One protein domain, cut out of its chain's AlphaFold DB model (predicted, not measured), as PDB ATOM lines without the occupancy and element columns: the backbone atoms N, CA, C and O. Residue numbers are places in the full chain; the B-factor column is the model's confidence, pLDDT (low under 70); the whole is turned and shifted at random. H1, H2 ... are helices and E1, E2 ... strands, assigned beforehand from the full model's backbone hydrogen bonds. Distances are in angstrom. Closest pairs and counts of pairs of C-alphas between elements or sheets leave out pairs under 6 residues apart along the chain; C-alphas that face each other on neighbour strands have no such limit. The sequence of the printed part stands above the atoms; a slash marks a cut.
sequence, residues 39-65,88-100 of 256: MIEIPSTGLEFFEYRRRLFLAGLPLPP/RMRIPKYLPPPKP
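This is residues 39 to 65 and 88 to 100 of the 256 residues of an uncharacterized protein of Kwoniella heveanensis CBS 569 (UniProt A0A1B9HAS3). A small two-stranded ribbon, E1 and E2, lies at the first end of one helix, H1, while the unnamed residues 59 to 65 fold back beside H1 and residues 93 to 100 run along it. The printed part has 40 residues, with E1, H1 and E2 in that order; the sheet E1 - E2 is antiparallel and the class is mixed. It is compact, with a radius of gyration of the C-alphas of 9.7 A, yet elongated, spanning 29 by 17 by 16 A.

E1, residues 39 to 43, begins at C-alpha 39 (10.011, -16.983, 8.226) and measures 13.0 A. H1, residues 47 to 58, measures 16.2 A. E2, residues 88 to 92, measures 13.2 A and ends at C-alpha 92 (10.355, -13.376, 10.926).

E1 and E2 are antiparallel at 144 degrees, with N 40 and O 91 within hydrogen-bond range at 2.8 A. The closest C-alphas of E1 and H1, Ile 42 and Glu 48, are 6.7 A apart. H1 and E2 are near each other, with 5 pairs of C-alphas within 10 A. In H1 every O i to N i+4 pair is within hydrogen-bond range.

The farthest C-alphas, Arg 88 and Pro 100, are 29.9 A apart. Residues 66 to 87 are not printed; C-alphas 65 and 88 are 13.0 A apart across the cut. The link E1 to H1 is tight. No printed residue is under pLDDT 70.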
ATOM      1  N   MET A  39       8.855 -16.657   7.391       92.56
ATOM      2  CA  MET A  39      10.011 -16.983   8.226       92.56
ATOM      3  C   MET A  39      11.235 -17.215   7.338       92.56
ATOM      4  O   MET A  39      11.175 -18.005   6.399       92.56
ATOM      5  N   ILE A  40      12.355 -16.570   7.658       93.62
ATOM      6  CA  ILE A  40      13.651 -16.749   6.991       93.62
ATOM      7  C   ILE A  40      14.628 -17.499   7.900       93.62
ATOM      8  O   ILE A  40      14.596 -17.360   9.123       93.62
ATOM      9  N   GLU A  41      15.506 -18.304   7.302       93.81
ATOM     10  CA  GLU A  41      16.539 -19.063   8.015       93.81
ATOM     11  C   GLU A  41      17.886 -18.342   7.976       93.81
ATOM     12  O   GLU A  41      18.659 -18.470   7.018       93.81
ATOM     13  N   ILE A  42      18.198 -17.641   9.063       91.00
ATOM     14  CA  ILE A  42      19.495 -16.990   9.239       91.00
ATOM     15  C   ILE A  42      20.454 -17.905  10.014       91.00
ATOM     16  O   ILE A  42      20.012 -18.701  10.852       91.00
ATOM     17  N   PRO A  43      21.771 -17.830   9.786       90.06
ATOM     18  CA  PRO A  43      22.734 -18.476  10.668       90.06
ATOM     19  C   PRO A  43      22.600 -17.908  12.092       90.06
ATOM     20  O   PRO A  43      22.383 -16.716  12.274       90.06
ATOM     21  N   SER A  44      22.743 -18.741  13.123       84.62
ATOM     22  CA  SER A  44      22.730 -18.315  14.540       84.62
ATOM     23  C   SER A  44      23.983 -17.535  14.963       84.62
ATOM     24  O   SER A  44      24.139 -17.167  16.128       84.62
ATOM     25  N   THR A  45      24.883 -17.284  14.018       83.44
ATOM     26  CA  THR A  45      26.108 -16.503  14.155       83.44
ATOM     27  C   THR A  45      26.206 -15.518  12.985       83.44
ATOM     28  O   THR A  45      25.523 -15.663  11.977       83.44
ATOM     29  N   GLY A  46      27.048 -14.493  13.106       87.44
ATOM     30  CA  GLY A  46      27.229 -13.493  12.048       87.44
ATOM     31  C   GLY A  46      26.267 -12.304  12.125       87.44
ATOM     32  O   GLY A  46      25.453 -12.185  13.043       87.44
ATOM     33  N   LEU A  47      26.425 -11.380  11.173       89.06
ATOM     34  CA  LEU A  47      25.845 -10.034  11.223       89.06
ATOM     35  C   LEU A  47      24.311 -10.044  11.300       89.06
ATOM     36  O   LEU A  47      23.745  -9.359  12.148       89.06
ATOM     37  N   GLU A  48      23.648 -10.873  10.488       90.19
ATOM     38  CA  GLU A  48      22.179 -10.965  10.426       90.19
ATOM     39  C   GLU A  48      21.558 -11.324  11.784       90.19
ATOM     40  O   GLU A  48      20.573 -10.722  12.217       90.19
ATOM     41  N   PHE A  49      22.175 -12.259  12.510       91.19
ATOM     42  CA  PHE A  49      21.734 -12.654  13.846       91.19
ATOM     43  C   PHE A  49      21.898 -11.533  14.874       91.19
ATOM     44  O   PHE A  49      21.011 -11.310  15.707       91.19
ATOM     45  N   PHE A  50      23.011 -10.799  14.821       90.69
ATOM     46  CA  PHE A  50      23.231  -9.654  15.704       90.69
ATOM     47  C   PHE A  50      22.260  -8.514  15.406       90.69
ATOM     48  O   PHE A  50      21.722  -7.921  16.343       90.69
ATOM     49  N   GLU A  51      21.980  -8.237  14.134       90.38
ATOM     50  CA  GLU A  51      20.985  -7.242  13.744       90.38
ATOM     51  C   GLU A  51      19.582  -7.626  14.208       90.38
ATOM     52  O   GLU A  51      18.876  -6.786  14.775       90.38
ATOM     53  N   TYR A  52      19.203  -8.896  14.049       92.75
ATOM     54  CA  TYR A  52      17.942  -9.426  14.556       92.75
ATOM     55  C   TYR A  52      17.800  -9.202  16.066       92.75
ATOM     56  O   TYR A  52      16.849  -8.560  16.523       92.75
ATOM     57  N   ARG A  53      18.788  -9.652  16.854       91.38
ATOM     58  CA  ARG A  53      18.795  -9.470  18.315       91.38
ATOM     59  C   ARG A  53      18.796  -8.000  18.716       91.38
ATOM     60  O   ARG A  53      18.070  -7.623  19.635       91.38
ATOM     61  N   ARG A  54      19.567  -7.155  18.024       90.19
ATOM     62  CA  ARG A  54      19.594  -5.704  18.255       90.19
ATOM     63  C   ARG A  54      18.219  -5.082  18.027       90.19
ATOM     64  O   ARG A  54      17.800  -4.255  18.834       90.19
ATOM     65  N   ARG A  55      17.499  -5.465  16.968       89.81
ATOM     66  CA  ARG A  55      16.146  -4.948  16.706       89.81
ATOM     67  C   ARG A  55      15.140  -5.414  17.748       89.81
ATOM     68  O   ARG A  55      14.382  -4.580  18.228       89.81
ATOM     69  N   LEU A  56      15.179  -6.679  18.169       91.88
ATOM     70  CA  LEU A  56      14.340  -7.156  19.275       91.88
ATOM     71  C   LEU A  56      14.612  -6.383  20.570       91.88
ATOM     72  O   LEU A  56      13.671  -5.944  21.230       91.88
ATOM     73  N   PHE A  57      15.887  -6.142  20.888       90.38
ATOM     74  CA  PHE A  57      16.286  -5.334  22.040       90.38
ATOM     75  C   PHE A  57      15.734  -3.904  21.959       90.38
ATOM     76  O   PHE A  57      15.112  -3.426  22.906       90.38
ATOM     77  N   LEU A  58      15.901  -3.233  20.817       87.06
ATOM     78  CA  LEU A  58      15.375  -1.880  20.600       87.06
ATOM     79  C   LEU A  58      13.841  -1.838  20.570       87.06
ATOM     80  O   LEU A  58      13.244  -0.835  20.948       87.06
ATOM     81  N   ALA A  59      13.188  -2.923  20.163       89.75
ATOM     82  CA  ALA A  59      11.743  -3.094  20.264       89.75
ATOM     83  C   ALA A  59      11.288  -3.462  21.691       89.75
ATOM     84  O   ALA A  59      10.088  -3.566  21.952       89.75
ATOM     85  N   GLY A  60      12.207  -3.649  22.647       88.69
ATOM     86  CA  GLY A  60      11.907  -4.094  24.008       88.69
ATOM     87  C   GLY A  60      11.157  -5.426  24.040       88.69
ATOM     88  O   GLY A  60      10.215  -5.567  24.818       88.69
ATOM     89  N   LEU A  61      11.512  -6.337  23.134       91.75
ATOM     90  CA  LEU A  61      11.014  -7.706  23.050       91.75
ATOM     91  C   LEU A  61      12.033  -8.668  23.681       91.75
ATOM     92  O   LEU A  61      13.222  -8.336  23.750       91.75
ATOM     93  N   PRO A  62      11.602  -9.851  24.157       91.25
ATOM     94  CA  PRO A  62      12.520 -10.837  24.714       91.25
ATOM     95  C   PRO A  62      13.563 -11.259  23.669       91.25
ATOM     96  O   PRO A  62      13.241 -11.485  22.501       91.25
ATOM     97  N   LEU A  63      14.824 -11.362  24.096       90.00
ATOM     98  CA  LEU A  63      15.892 -11.880  23.244       90.00
ATOM     99  C   LEU A  63      15.701 -13.393  23.050       90.00
ATOM    100  O   LEU A  63      15.379 -14.082  24.021       90.00
ATOM    101  N   PRO A  64      15.925 -13.924  21.835       86.88
ATOM    102  CA  PRO A  64      15.878 -15.358  21.607       86.88
ATOM    103  C   PRO A  64      16.950 -16.037  22.468       86.88
ATOM    104  O   PRO A  64      18.029 -15.457  22.658       86.88
ATOM    105  N   PRO A  65      16.684 -17.251  22.982       82.88
ATOM    106  CA  PRO A  65      17.697 -18.013  23.689       82.88
ATOM    107  C   PRO A  65      18.895 -18.195  22.759       82.88
ATOM    108  O   PRO A  65      18.757 -18.658  21.624       82.88
ATOM    109  N   ARG A  88      21.202 -22.967  12.181       87.75
ATOM    110  CA  ARG A  88      20.325 -21.944  11.583       87.75
ATOM    111  C   ARG A  88      19.108 -21.715  12.473       87.75
ATOM    112  O   ARG A  88      18.597 -22.649  13.084       87.75
ATOM    113  N   MET A  89      18.651 -20.472  12.555       89.94
ATOM    114  CA  MET A  89      17.475 -20.063  13.317       89.94
ATOM    115  C   MET A  89      16.431 -19.481  12.365       89.94
ATOM    116  O   MET A  89      16.755 -18.676  11.493       89.94
ATOM    117  N   ARG A  90      15.170 -19.881  12.548       92.31
ATOM    118  CA  ARG A  90      14.032 -19.305  11.826       92.31
ATOM    119  C   ARG A  90      13.586 -18.024  12.515       92.31
ATOM    120  O   ARG A  90      13.199 -18.064  13.682       92.31
ATOM    121  N   ILE A  91      13.626 -16.909  11.795       92.25
ATOM    122  CA  ILE A  91      13.190 -15.597  12.283       92.25
ATOM    123  C   ILE A  91      12.143 -15.000  11.335       92.25
ATOM    124  O   ILE A  91      12.171 -15.309  10.145       92.25
ATOM    125  N   PRO A  92      11.234 -14.135  11.810       92.62
ATOM    126  CA  PRO A  92      10.355 -13.376  10.926       92.62
ATOM    127  C   PRO A  92      11.165 -12.523   9.944       92.62
ATOM    128  O   PRO A  92      12.090 -11.820  10.352       92.62
ATOM    129  N   LYS A  93      10.799 -12.543   8.660       91.06
ATOM    130  CA  LYS A  93      11.426 -11.713   7.617       91.06
ATOM    131  C   LYS A  93      11.298 -10.223   7.919       91.06
ATOM    132  O   LYS A  93      12.235  -9.450   7.731       91.06
ATOM    133  N   TYR A  94      10.124  -9.828   8.406       88.88
ATOM    134  CA  TYR A  94       9.824  -8.455   8.774       88.88
ATOM    135  C   TYR A  94      10.028  -8.276  10.272       88.88
ATOM    136  O   TYR A  94       9.281  -8.802  11.097       88.88
ATOM    137  N   LEU A  95      11.077  -7.536  10.615       84.25
ATOM    138  CA  LEU A  95      11.419  -7.256  12.001       84.25
ATOM    139  C   LEU A  95      10.566  -6.102  12.529       84.25
ATOM    140  O   LEU A  95      10.342  -5.136  11.794       84.25
ATOM    141  N   PRO A  96      10.112  -6.173  13.792       85.00
ATOM    142  CA  PRO A  96       9.324  -5.106  14.381       85.00
ATOM    143  C   PRO A  96      10.117  -3.792  14.328       85.00
ATOM    144  O   PRO A  96      11.338  -3.805  14.547       85.00
ATOM    145  N   PRO A  97       9.457  -2.658  14.030       85.00
ATOM    146  CA  PRO A  97      10.124  -1.368  14.051       85.00
ATOM    147  C   PRO A  97      10.697  -1.117  15.454       85.00
ATOM    148  O   PRO A  97      10.095  -1.539  16.450       85.00
ATOM    149  N   PRO A  98      11.863  -0.453  15.563       82.88
ATOM    150  CA  PRO A  98      12.400  -0.095  16.868       82.88
ATOM    151  C   PRO A  98      11.348   0.723  17.617       82.88
ATOM    152  O   PRO A  98      10.694   1.584  17.020       82.88
ATOM    153  N   LYS A  99      11.183   0.473  18.925       83.44
ATOM    154  CA  LYS A  99      10.338   1.361  19.727       83.44
ATOM    155  C   LYS A  99      10.905   2.771  19.572       83.44
ATOM    156  O   LYS A  99      12.134   2.914  19.610       83.44
ATOM    157  N   PRO A 100      10.057   3.798  19.376       80.12
ATOM    158  CA  PRO A 100      10.538   5.167  19.379       80.12
ATOM    159  C   PRO A 100      11.361   5.335  20.651       80.12
ATOM    160  O   PRO A 100      10.885   5.010  21.746       80.12
TER     161      PRO A 100